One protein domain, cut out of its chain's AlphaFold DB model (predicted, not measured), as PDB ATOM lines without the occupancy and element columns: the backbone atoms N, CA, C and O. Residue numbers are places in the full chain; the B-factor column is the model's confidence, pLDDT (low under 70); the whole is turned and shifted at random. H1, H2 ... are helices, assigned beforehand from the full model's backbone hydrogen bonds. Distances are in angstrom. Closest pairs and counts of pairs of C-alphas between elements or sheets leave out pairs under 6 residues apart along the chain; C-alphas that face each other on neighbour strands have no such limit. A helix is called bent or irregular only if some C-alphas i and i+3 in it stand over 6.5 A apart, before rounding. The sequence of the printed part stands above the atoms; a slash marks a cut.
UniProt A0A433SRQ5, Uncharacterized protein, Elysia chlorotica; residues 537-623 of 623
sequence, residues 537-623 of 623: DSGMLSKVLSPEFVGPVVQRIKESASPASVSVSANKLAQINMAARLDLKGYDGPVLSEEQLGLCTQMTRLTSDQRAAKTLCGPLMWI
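AT A GLANCE: This is residues 537 to 623 of the 623 residues of an uncharacterized protein of Elysia chlorotica (UniProt A0A433SRQ5). The long helix H4 crosses H3 with its residues 597 to 607, and its far end sticks out with the last two residues as a free arm, residues 612 to 623. H2 and H3 form a loose hairpin, and the short H1 sits near the other end of H3. The printed part has 87 residues with four named helices, H1, H2, H3, H4 in chain order, and no named strand: all helix. It is loose, with a radius of gyration of the C-alphas of 16.2 A, and spans 58 by 27 by 20 A.

IN THESE COORDINATES: Find C-alpha 594 at (116.351, 142.265, 157.943); from there H4 runs 41.0 A to C-alpha 621 at (139.950, 169.838, 177.100). It has a kink of 25 degrees near residue 615 and is only just irregular: C-alphas 616 and 619 are 6.9 A apart. H3, residues 563 to 582, measures 28.4 A, H2, residues 547 to 559, 17.9 A, and H1, residues 538 to 544, 10.2 A.

HOW THE PARTS SIT: Look at Ala 570 and Cys 600, the closest C-alphas of H3 and H4, 4.9 A apart; the helices touch at a steep tilt of 43 degrees, opposite ways, a hairpin. H2 and H3, also a hairpin, only just touch, with 3 pairs of C-alphas within 8 A; the closest, Ile 557 and Val 566, are 5.7 A apart. H2, H3 and H4 form an up and down bundle, each running against the one before. H1 is close to H3 but not clearly touching, its Leu 541 C-alpha 7.4 A from that of Ala 580. H1 and H4 are apart. Every O i to N i+4 pair is within hydrogen-bond range in H1 and H3, against 8 of 9 in H2 and 21 of 24 in H4.

THE WHOLE: The C-alphas of Gly 586 and Ile 623 are farthest apart, 58.4 A. The printed part has no cut, and the link H3 to H4, 11 residues, is long. Look for pLDDT under 70 at residues 561, 604 and 606 to 623.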
ATOM      1  N   ASP A 537     124.332 148.817 137.636       90.12
ATOM      2  CA  ASP A 537     124.029 147.617 136.855       90.12
ATOM      3  C   ASP A 537     123.617 146.436 137.753       90.12
ATOM      4  O   ASP A 537     124.176 146.211 138.835       90.12
ATOM      5  N   SER A 538     122.657 145.646 137.269       89.44
ATOM      6  CA  SER A 538     122.142 144.441 137.933       89.44
ATOM      7  C   SER A 538     123.237 143.390 138.181       89.44
ATOM      8  O   SER A 538     123.271 142.752 139.243       89.44
ATOM      9  N   GLY A 539     124.190 143.257 137.251       88.75
ATOM     10  CA  GLY A 539     125.330 142.353 137.368       88.75
ATOM     11  C   GLY A 539     126.312 142.775 138.461       88.75
ATOM     12  O   GLY A 539     126.824 141.934 139.198       88.75
ATOM     13  N   MET A 540     126.549 144.078 138.628       88.44
ATOM     14  CA  MET A 540     127.407 144.592 139.707       88.44
ATOM     15  C   MET A 540     126.760 144.417 141.084       88.44
ATOM     16  O   MET A 540     127.428 144.031 142.046       88.44
ATOM     17  N   LEU A 541     125.452 144.666 141.176       89.75
ATOM     18  CA  LEU A 541     124.697 144.501 142.415       89.75
ATOM     19  C   LEU A 541     124.645 143.058 142.891       89.75
ATOM     20  O   LEU A 541     124.909 142.807 144.060       89.75
ATOM     21  N   SER A 542     124.319 142.117 142.002       90.31
ATOM     22  CA  SER A 542     124.240 140.695 142.363       90.31
ATOM     23  C   SER A 542     125.559 140.169 142.935       90.31
ATOM     24  O   SER A 542     125.537 139.403 143.894       90.31
ATOM     25  N   LYS A 543     126.706 140.645 142.433       89.75
ATOM     26  CA  LYS A 543     128.029 140.312 142.984       89.75
ATOM     27  C   LYS A 543     128.233 140.861 144.398       89.75
ATOM     28  O   LYS A 543     128.662 140.117 145.277       89.75
ATOM     29  N   VAL A 544     127.919 142.137 144.640       89.62
ATOM     30  CA  VAL A 544     128.175 142.798 145.939       89.62
ATOM     31  C   VAL A 544     127.128 142.468 147.005       89.62
ATOM     32  O   VAL A 544     127.465 142.411 148.182       89.62
ATOM     33  N   LEU A 545     125.878 142.218 146.618       90.25
ATOM     34  CA  LEU A 545     124.810 141.776 147.521       90.25
ATOM     35  C   LEU A 545     124.745 140.249 147.662       90.25
ATOM     36  O   LEU A 545     123.898 139.742 148.396       90.25
ATOM     37  N   SER A 546     125.636 139.507 146.997       91.12
ATOM     38  CA  SER A 546     125.717 138.059 147.167       91.12
ATOM     39  C   SER A 546     125.996 137.701 148.635       91.12
ATOM     40  O   SER A 546     126.805 138.363 149.299       91.12
ATOM     41  N   PRO A 547     125.373 136.635 149.164       86.38
ATOM     42  CA  PRO A 547     125.622 136.197 150.536       86.38
ATOM     43  C   PRO A 547     127.092 135.806 150.755       86.38
ATOM     44  O   PRO A 547     127.614 135.987 151.854       86.38
ATOM     45  N   GLU A 548     127.778 135.349 149.701       89.31
ATOM     46  CA  GLU A 548     129.208 135.021 149.708       89.31
ATOM     47  C   GLU A 548     130.098 136.243 149.951       89.31
ATOM     48  O   GLU A 548     131.107 136.140 150.646       89.31
ATOM     49  N   PHE A 549     129.727 137.409 149.415       89.38
ATOM     50  CA  PHE A 549     130.456 138.650 149.655       89.38
ATOM     51  C   PHE A 549     130.038 139.307 150.976       89.38
ATOM     52  O   PHE A 549     130.886 139.731 151.767       89.38
ATOM     53  N   VAL A 550     128.730 139.378 151.245       88.81
ATOM     54  CA  VAL A 550     128.173 140.073 152.414       88.81
ATOM     55  C   VAL A 550     128.501 139.348 153.718       88.81
ATOM     56  O   VAL A 550     128.836 140.010 154.699       88.81
ATOM     57  N   GLY A 551     128.451 138.014 153.753       86.44
ATOM     58  CA  GLY A 551     128.706 137.222 154.963       86.44
ATOM     59  C   GLY A 551     130.062 137.538 155.615       86.44
ATOM     60  O   GLY A 551     130.084 138.004 156.760       86.44
ATOM     61  N   PRO A 552     131.187 137.394 154.889       87.94
ATOM     62  CA  PRO A 552     132.517 137.745 155.386       87.94
ATOM     63  C   PRO A 552     132.660 139.225 155.757       87.94
ATOM     64  O   PRO A 552     133.381 139.565 156.695       87.94
ATOM     65  N   VAL A 553     131.982 140.123 155.036       85.06
ATOM     66  CA  VAL A 553     131.994 141.561 155.335       85.06
ATOM     67  C   VAL A 553     131.288 141.852 156.659       85.06
ATOM     68  O   VAL A 553     131.847 142.550 157.500       85.06
ATOM     69  N   VAL A 554     130.098 141.289 156.881       84.25
ATOM     70  CA  VAL A 554     129.331 141.442 158.128       84.25
ATOM     71  C   VAL A 554     130.070 140.817 159.307       84.25
ATOM     72  O   VAL A 554     130.093 141.400 160.391       84.25
ATOM     73  N   GLN A 555     130.726 139.676 159.106       86.50
ATOM     74  CA  GLN A 555     131.564 139.068 160.135       86.50
ATOM     75  C   GLN A 555     132.741 139.978 160.512       86.50
ATOM     76  O   GLN A 555     132.918 140.298 161.686       86.50
ATOM     77  N   ARG A 556     133.475 140.507 159.525       84.25
ATOM     78  CA  ARG A 556     134.547 141.486 159.775       84.25
ATOM     79  C   ARG A 556     134.036 142.760 160.437       84.25
ATOM     80  O   ARG A 556     134.737 143.329 161.265       84.25
ATOM     81  N   ILE A 557     132.827 143.202 160.090       80.75
ATOM     82  CA  ILE A 557     132.170 144.343 160.732       80.75
ATOM     83  C   ILE A 557     131.976 144.079 162.233       80.75
ATOM     84  O   ILE A 557     132.272 144.957 163.041       80.75
ATOM     85  N   LYS A 558     131.546 142.868 162.614       81.81
ATOM     86  CA  LYS A 558     131.379 142.465 164.022       81.81
ATOM     87  C   LYS A 558     132.711 142.341 164.769       81.81
ATOM     88  O   LYS A 558     132.779 142.696 165.938       81.81
ATOM     89  N   GLU A 559     133.752 141.845 164.104       83.62
ATOM     90  CA  GLU A 559     135.062 141.561 164.717       83.62
ATOM     91  C   GLU A 559     135.992 142.786 164.784       83.62
ATOM     92  O   GLU A 559     136.954 142.812 165.551       83.62
ATOM     93  N   SER A 560     135.750 143.812 163.967       77.00
ATOM     94  CA  SER A 560     136.654 144.958 163.850       77.00
ATOM     95  C   SER A 560     136.642 145.892 165.069       77.00
ATOM     96  O   SER A 560     135.602 146.387 165.497       77.00
ATOM     97  N   ALA A 561     137.835 146.240 165.561       62.25
ATOM     98  CA  ALA A 561     138.020 147.164 166.685       62.25
ATOM     99  C   ALA A 561     137.810 148.656 166.332       62.25
ATOM    100  O   ALA A 561     137.771 149.497 167.229       62.25
ATOM    101  N   SER A 562     137.696 149.021 165.044       73.25
ATOM    102  CA  SER A 562     137.534 150.415 164.596       73.25
ATOM    103  C   SER A 562     136.080 150.723 164.185       73.25
ATOM    104  O   SER A 562     135.746 150.624 163.000       73.25
ATOM    105  N   PRO A 563     135.200 151.158 165.104       71.12
ATOM    106  CA  PRO A 563     133.762 151.278 164.830       71.12
ATOM    107  C   PRO A 563     133.411 152.281 163.713       71.12
ATOM    108  O   PRO A 563     132.399 152.131 163.031       71.12
ATOM    109  N   ALA A 564     134.253 153.292 163.469       75.00
ATOM    110  CA  ALA A 564     133.938 154.388 162.549       75.00
ATOM    111  C   ALA A 564     133.974 154.008 161.053       75.00
ATOM    112  O   ALA A 564     133.037 154.322 160.320       75.00
ATOM    113  N   SER A 565     135.034 153.350 160.574       73.69
ATOM    114  CA  SER A 565     135.173 152.964 159.150       73.69
ATOM    115  C   SER A 565     134.168 151.881 158.747       73.69
ATOM    116  O   SER A 565     133.673 151.826 157.617       73.69
ATOM    117  N   VAL A 566     133.844 151.045 159.720       78.50
ATOM    118  CA  VAL A 566     132.989 149.876 159.610       78.50
ATOM    119  C   VAL A 566     131.523 150.303 159.558       78.50
ATOM    120  O   VAL A 566     130.801 149.880 158.659       78.50
ATOM    121  N   SER A 567     131.120 151.239 160.423       80.19
ATOM    122  CA  SER A 567     129.793 151.867 160.383       80.19
ATOM    123  C   SER A 567     129.522 152.573 159.050       80.19
ATOM    124  O   SER A 567     128.460 152.400 158.455       80.19
ATOM    125  N   VAL A 568     130.512 153.289 158.498       84.81
ATOM    126  CA  VAL A 568     130.368 153.938 157.181       84.81
ATOM    127  C   VAL A 568     130.145 152.910 156.071       84.81
ATOM    128  O   VAL A 568     129.294 153.121 155.208       84.81
ATOM    129  N   SER A 569     130.882 151.798 156.081       86.44
ATOM    130  CA  SER A 569     130.723 150.733 155.080       86.44
ATOM    131  C   SER A 569     129.375 150.021 155.207       86.44
ATOM    132  O   SER A 569     128.729 149.760 154.196       86.44
ATOM    133  N   ALA A 570     128.916 149.775 156.435       86.12
ATOM    134  CA  ALA A 570     127.615 149.176 156.719       86.12
ATOM    135  C   ALA A 570     126.453 150.079 156.261       86.12
ATOM    136  O   ALA A 570     125.524 149.617 155.600       86.12
ATOM    137  N   ASN A 571     126.539 151.386 156.524       88.25
ATOM    138  CA  ASN A 571     125.559 152.360 156.042       88.25
ATOM    139  C   ASN A 571     125.546 152.432 154.503       88.25
ATOM    140  O   ASN A 571     124.483 152.417 153.889       88.25
ATOM    141  N   LYS A 572     126.720 152.420 153.855       91.50
ATOM    142  CA  LYS A 572     126.806 152.343 152.386       91.50
ATOM    143  C   LYS A 572     126.151 151.072 151.842       91.50
ATOM    144  O   LYS A 572     125.419 151.160 150.864       91.50
ATOM    145  N   LEU A 573     126.359 149.922 152.484       90.69
ATOM    146  CA  LEU A 573     125.725 148.654 152.104       90.69
ATOM    147  C   LEU A 573     124.192 148.734 152.207       90.69
ATOM    148  O   LEU A 573     123.487 148.318 151.292       90.69
ATOM    149  N   ALA A 574     123.674 149.331 153.286       90.12
ATOM    150  CA  ALA A 574     122.241 149.561 153.449       90.12
ATOM    151  C   ALA A 574     121.681 150.498 152.361       90.12
ATOM    152  O   ALA A 574     120.626 150.217 151.798       90.12
ATOM    153  N   GLN A 575     122.404 151.567 152.013       91.25
ATOM    154  CA  GLN A 575     122.019 152.482 150.933       91.25
ATOM    155  C   GLN A 575     122.027 151.801 149.560       91.25
ATOM    156  O   GLN A 575     121.099 152.007 148.786       91.25
ATOM    157  N   ILE A 576     123.013 150.941 149.280       92.50
ATOM    158  CA  ILE A 576     123.051 150.129 148.053       92.50
ATOM    159  C   ILE A 576     121.827 149.214 147.985       92.50
ATOM    160  O   ILE A 576     121.179 149.129 146.946       92.50
ATOM    161  N   ASN A 577     121.480 148.555 149.092       92.56
ATOM    162  CA  ASN A 577     120.310 147.684 149.155       92.56
ATOM    163  C   ASN A 577     118.997 148.451 148.934       92.56
ATOM    164  O   ASN A 577     118.090 147.960 148.267       92.56
ATOM    165  N   MET A 578     118.900 149.671 149.467       89.75
ATOM    166  CA  MET A 578     117.762 150.554 149.212       89.75
ATOM    167  C   MET A 578     117.696 150.992 147.746       89.75
ATOM    168  O   MET A 578     116.625 150.923 147.150       89.75
ATOM    169  N   ALA A 579     118.828 151.370 147.148       90.06
ATOM    170  CA  ALA A 579     118.908 151.718 145.731       90.06
ATOM    171  C   ALA A 579     118.523 150.529 144.834       90.06
ATOM    172  O   ALA A 579     117.772 150.696 143.880       90.06
ATOM    173  N   ALA A 580     118.941 149.308 145.179       89.62
ATOM    174  CA  ALA A 580     118.551 148.101 144.452       89.62
ATOM    175  C   ALA A 580     117.027 147.880 144.450       89.62
ATOM    176  O   ALA A 580     116.469 147.505 143.426       89.62
ATOM    177  N   ARG A 581     116.347 148.154 145.574       89.38
ATOM    178  CA  ARG A 581     114.886 147.998 145.700       89.38
ATOM    179  C   ARG A 581     114.087 149.103 145.008       89.38
ATOM    180  O   ARG A 581     112.977 148.844 144.556       89.38
ATOM    181  N   LEU A 582     114.599 150.335 145.004       88.31
ATOM    182  CA  LEU A 582     113.844 151.513 144.567       88.31
ATOM    183  C   LEU A 582     114.200 151.973 143.149       88.31
ATOM    184  O   LEU A 582     113.302 152.339 142.391       88.31
ATOM    185  N   ASP A 583     115.485 151.957 142.789       86.00
ATOM    186  CA  ASP A 583     115.969 152.571 141.549       86.00
ATOM    187  C   ASP A 583     115.976 151.586 140.368       86.00
ATOM    188  O   ASP A 583     115.740 151.986 139.226       86.00
ATOM    189  N   LEU A 584     116.201 150.290 140.621       86.94
ATOM    190  CA  LEU A 584     116.232 149.252 139.586       86.94
ATOM    191  C   LEU A 584     114.901 148.505 139.499       86.94
ATOM    192  O   LEU A 584     114.610 147.584 140.261       86.94
ATOM    193  N   LYS A 585     114.092 148.883 138.508       86.12
ATOM    194  CA  LYS A 585     112.846 148.178 138.189       86.12
ATOM    195  C   LYS A 585     113.166 146.778 137.653       86.12
ATOM    196  O   LYS A 585     113.797 146.664 136.607       86.12
ATOM    197  N   GLY A 586     112.699 145.739 138.347       84.50
ATOM    198  CA  GLY A 586     112.894 144.338 137.945       84.50
ATOM    199  C   GLY A 586     114.200 143.707 138.436       84.50
ATOM    200  O   GLY A 586     114.697 142.773 137.816       84.50
ATOM    201  N   TYR A 587     114.794 144.225 139.515       90.38
ATOM    202  CA  TYR A 587     115.912 143.544 140.161       90.38
ATOM    203  C   TYR A 587     115.424 142.323 140.960       90.38
ATOM    204  O   TYR A 587     114.881 142.478 142.052       90.38
ATOM    205  N   ASP A 588     115.683 141.122 140.438       87.62
ATOM    206  CA  ASP A 588     115.348 139.834 141.077       87.62
ATOM    207  C   ASP A 588     116.540 139.199 141.828       87.62
ATOM    208  O   ASP A 588     116.527 138.020 142.186       87.62
ATOM    209  N   GLY A 589     117.622 139.958 142.024       88.88
ATOM    210  CA  GLY A 589     118.845 139.472 142.661       88.88
ATOM    211  C   GLY A 589     118.772 139.397 144.195       88.88
ATOM    212  O   GLY A 589     117.758 139.743 144.803       88.88
ATOM    213  N   PRO A 590     119.863 138.953 144.851       88.88
ATOM    214  CA  PRO A 590     119.925 138.849 146.304       88.88
ATOM    215  C   PRO A 590     119.846 140.226 146.974       88.88
ATOM    216  O   PRO A 590     120.410 141.215 146.510       88.88
ATOM    217  N   VAL A 591     119.155 140.266 148.109       90.25
ATOM    218  CA  VAL A 591     118.894 141.466 148.908       90.25
ATOM    219  C   VAL A 591     119.327 141.174 150.343       90.25
ATOM    220  O   VAL A 591     119.253 140.032 150.798       90.25
ATOM    221  N   LEU A 592     119.775 142.196 151.072       87.75
ATOM    222  CA  LEU A 592     120.150 142.050 152.480       87.75
ATOM    223  C   LEU A 592     118.961 141.587 153.331       87.75
ATOM    224  O   LEU A 592     117.838 142.081 153.162       87.75
ATOM    225  N   SER A 593     119.227 140.689 154.283       87.25
ATOM    226  CA  SER A 593     118.229 140.254 155.263       87.25
ATOM    227  C   SER A 593     117.910 141.364 156.272       87.25
ATOM    228  O   SER A 593     118.707 142.283 156.491       87.25
ATOM    229  N   GLU A 594     116.748 141.282 156.923       82.75
ATOM    230  CA  GLU A 594     116.351 142.265 157.943       82.75
ATOM    231  C   GLU A 594     117.334 142.319 159.120       82.75
ATOM    232  O   GLU A 594     117.631 143.401 159.626       82.75
ATOM    233  N   GLU A 595     117.925 141.184 159.500       81.69
ATOM    234  CA  GLU A 595     118.959 141.123 160.538       81.69
ATOM    235  C   GLU A 595     120.225 141.894 160.139       81.69
ATOM    236  O   GLU A 595     120.788 142.649 160.937       81.69
ATOM    237  N   GLN A 596     120.665 141.752 158.885       80.88
ATOM    238  CA  GLN A 596     121.829 142.468 158.357       80.88
ATOM    239  C   GLN A 596     121.560 143.978 158.276       80.88
ATOM    240  O   GLN A 596     122.425 144.775 158.643       80.88
ATOM    241  N   LEU A 597     120.350 144.383 157.875       80.38
ATOM    242  CA  LEU A 597     119.916 145.785 157.924       80.38
ATOM    243  C   LEU A 597     119.869 146.334 159.355       80.38
ATOM    244  O   LEU A 597     120.293 147.472 159.592       80.38
ATOM    245  N   GLY A 598     119.381 145.536 160.306       80.31
ATOM    246  CA  GLY A 598     119.342 145.882 161.725       80.31
ATOM    247  C   GLY A 598     120.737 146.187 162.268       80.31
ATOM    248  O   GLY A 598     120.945 147.236 162.881       80.31
ATOM    249  N   LEU A 599     121.719 145.339 161.947       76.69
ATOM    250  CA  LEU A 599     123.124 145.537 162.318       76.69
ATOM    251  C   LEU A 599     123.716 146.819 161.708       76.69
ATOM    252  O   LEU A 599     124.354 147.602 162.417       76.69
ATOM    253  N   CYS A 600     123.467 147.083 160.421       75.81
ATOM    254  CA  CYS A 600     123.920 148.315 159.763       75.81
ATOM    255  C   CYS A 600     123.325 149.578 160.416       75.81
ATOM    256  O   CYS A 600     124.011 150.590 160.597       75.81
ATOM    257  N   THR A 601     122.055 149.507 160.819       76.94
ATOM    258  CA  THR A 601     121.338 150.624 161.449       76.94
ATOM    259  C   THR A 601     121.831 150.881 162.874       76.94
ATOM    260  O   THR A 601     122.063 152.031 163.252       76.94
ATOM    261  N   GLN A 602     122.057 149.825 163.662       75.06
ATOM    262  CA  GLN A 602     122.587 149.927 165.026       75.06
ATOM    263  C   GLN A 602     123.999 150.528 165.055       75.06
ATOM    264  O   GLN A 602     124.266 151.438 165.840       75.06
ATOM    265  N   MET A 603     124.882 150.100 164.148       70.56
ATOM    266  CA  MET A 603     126.244 150.643 164.027       70.56
ATOM    267  C   MET A 603     126.259 152.140 163.692       70.56
ATOM    268  O   MET A 603     127.119 152.885 164.170       70.56
ATOM    269  N   THR A 604     125.283 152.604 162.910       68.50
ATOM    270  CA  THR A 604     125.142 154.028 162.577       68.50
ATOM    271  C   THR A 604     124.798 154.853 163.823       68.50
ATOM    272  O   THR A 604     125.441 155.878 164.064       68.50
ATOM    273  N   ARG A 605     123.867 154.365 164.658       72.94
ATOM    274  CA  ARG A 605     123.477 155.010 165.926       72.94
ATOM    275  C   ARG A 605     124.644 155.100 166.913       72.94
ATOM    276  O   ARG A 605     124.951 156.174 167.415       72.94
ATOM    277  N   LEU A 606     125.394 154.012 167.091       69.56
ATOM    278  CA  LEU A 606     126.563 154.013 167.982       69.56
ATOM    279  C   LEU A 606     127.605 155.067 167.575       69.56
ATOM    280  O   LEU A 606     128.206 155.725 168.424       69.56
ATOM    281  N   THR A 607     127.808 155.281 166.271       64.12
ATOM    282  CA  THR A 607     128.740 156.315 165.799       64.12
ATOM    283  C   THR A 607     128.208 157.741 165.902       64.12
ATOM    284  O   THR A 607     129.014 158.652 166.105       64.12
ATOM    285  N   SER A 608     126.895 157.968 165.771       67.69
ATOM    286  CA  SER A 608     126.316 159.292 166.028       67.69
ATOM    287  C   SER A 608     126.439 159.656 167.501       67.69
ATOM    288  O   SER A 608     126.845 160.773 167.808       67.69
ATOM    289  N   ASP A 609     126.217 158.688 168.388       69.44
ATOM    290  CA  ASP A 609     126.279 158.888 169.834       69.44
ATOM    291  C   ASP A 609     127.723 159.137 170.291       69.44
ATOM    292  O   ASP A 609     127.990 160.071 171.045       69.44
ATOM    293  N   GLN A 610     128.699 158.399 169.745       68.19
ATOM    294  CA  GLN A 610     130.122 158.668 169.988       68.19
ATOM    295  C   GLN A 610     130.582 160.031 169.451       68.19
ATOM    296  O   GLN A 610     131.438 160.675 170.062       68.19
ATOM    297  N   ARG A 611     130.054 160.487 168.305       63.22
ATOM    298  CA  ARG A 611     130.351 161.835 167.792       63.22
ATOM    299  C   ARG A 611     129.732 162.901 168.683       63.22
ATOM    300  O   ARG A 611     130.456 163.811 169.065       63.22
ATOM    301  N   ALA A 612     128.465 162.754 169.067       68.38
ATOM    302  CA  ALA A 612     127.794 163.662 169.991       68.38
ATOM    303  C   ALA A 612     128.542 163.751 171.331       68.38
ATOM    304  O   ALA A 612     128.822 164.849 171.802       68.38
ATOM    305  N   ALA A 613     128.981 162.616 171.883       64.00
ATOM    306  CA  ALA A 613     129.791 162.566 173.097       64.00
ATOM    307  C   ALA A 613     131.146 163.281 172.938       64.00
ATOM    308  O   ALA A 613     131.550 164.031 173.823       64.00
ATOM    309  N   LYS A 614     131.837 163.122 171.799       62.66
ATOM    310  CA  LYS A 614     133.087 163.855 171.512       62.66
ATOM    311  C   LYS A 614     132.869 165.352 171.317       62.66
ATOM    312  O   LYS A 614     133.718 166.135 171.726       62.66
ATOM    313  N   THR A 615     131.757 165.761 170.714       64.38
ATOM    314  CA  THR A 615     131.408 167.180 170.564       64.38
ATOM    315  C   THR A 615     131.034 167.808 171.909       64.38
ATOM    316  O   THR A 615     131.374 168.961 172.142       64.38
ATOM    317  N   LEU A 616     130.418 167.043 172.817       55.03
ATOM    318  CA  LEU A 616     130.106 167.471 174.186       55.03
ATOM    319  C   LEU A 616     131.342 167.496 175.106       55.03
ATOM    320  O   LEU A 616     131.432 168.361 175.969       55.03
ATOM    321  N   CYS A 617     132.314 166.599 174.909       50.28
ATOM    322  CA  CYS A 617     133.551 166.556 175.709       50.28
ATOM    323  C   CYS A 617     134.695 167.415 175.136       50.28
ATOM    324  O   CYS A 617     135.658 167.705 175.839       50.28
ATOM    325  N   GLY A 618     134.616 167.827 173.867       40.31
ATOM    326  CA  GLY A 618     135.636 168.634 173.187       40.31
ATOM    327  C   GLY A 618     135.930 170.012 173.810       40.31
ATOM    328  O   GLY A 618     137.102 170.385 173.836       40.31
ATOM    329  N   PRO A 619     134.942 170.758 174.349       42.72
ATOM    330  CA  PRO A 619     135.201 172.051 174.988       42.72
ATOM    331  C   PRO A 619     135.902 171.933 176.348       42.72
ATOM    332  O   PRO A 619     136.542 172.882 176.781       42.72
ATOM    333  N   LEU A 620     135.812 170.778 177.018       36.69
ATOM    334  CA  LEU A 620     136.363 170.572 178.364       36.69
ATOM    335  C   LEU A 620     137.858 170.211 178.379       36.69
ATOM    336  O   LEU A 620     138.440 170.145 179.451       36.69
ATOM    337  N   MET A 621     138.488 169.997 177.216       35.19
ATOM    338  CA  MET A 621     139.950 169.838 177.100       35.19
ATOM    339  C   MET A 621     140.661 171.087 176.549       35.19
ATOM    340  O   MET A 621     141.841 171.025 176.214       35.19
ATOM    341  N   TRP A 622     139.938 172.206 176.424       37.19
ATOM    342  CA  TRP A 622     140.468 173.523 176.036       37.19
ATOM    343  C   TRP A 622     140.291 174.582 177.141       37.19
ATOM    344  O   TRP A 622     140.390 175.780 176.872       37.19
ATOM    345  N   ILE A 623     140.037 174.133 178.373       34.00
ATOM    346  CA  ILE A 623     140.192 174.887 179.624       34.00
ATOM    347  C   ILE A 623     141.293 174.171 180.398       34.00
ATOM    348  O   ILE A 623     142.178 174.874 180.931       34.00
TER     349      ILE A 623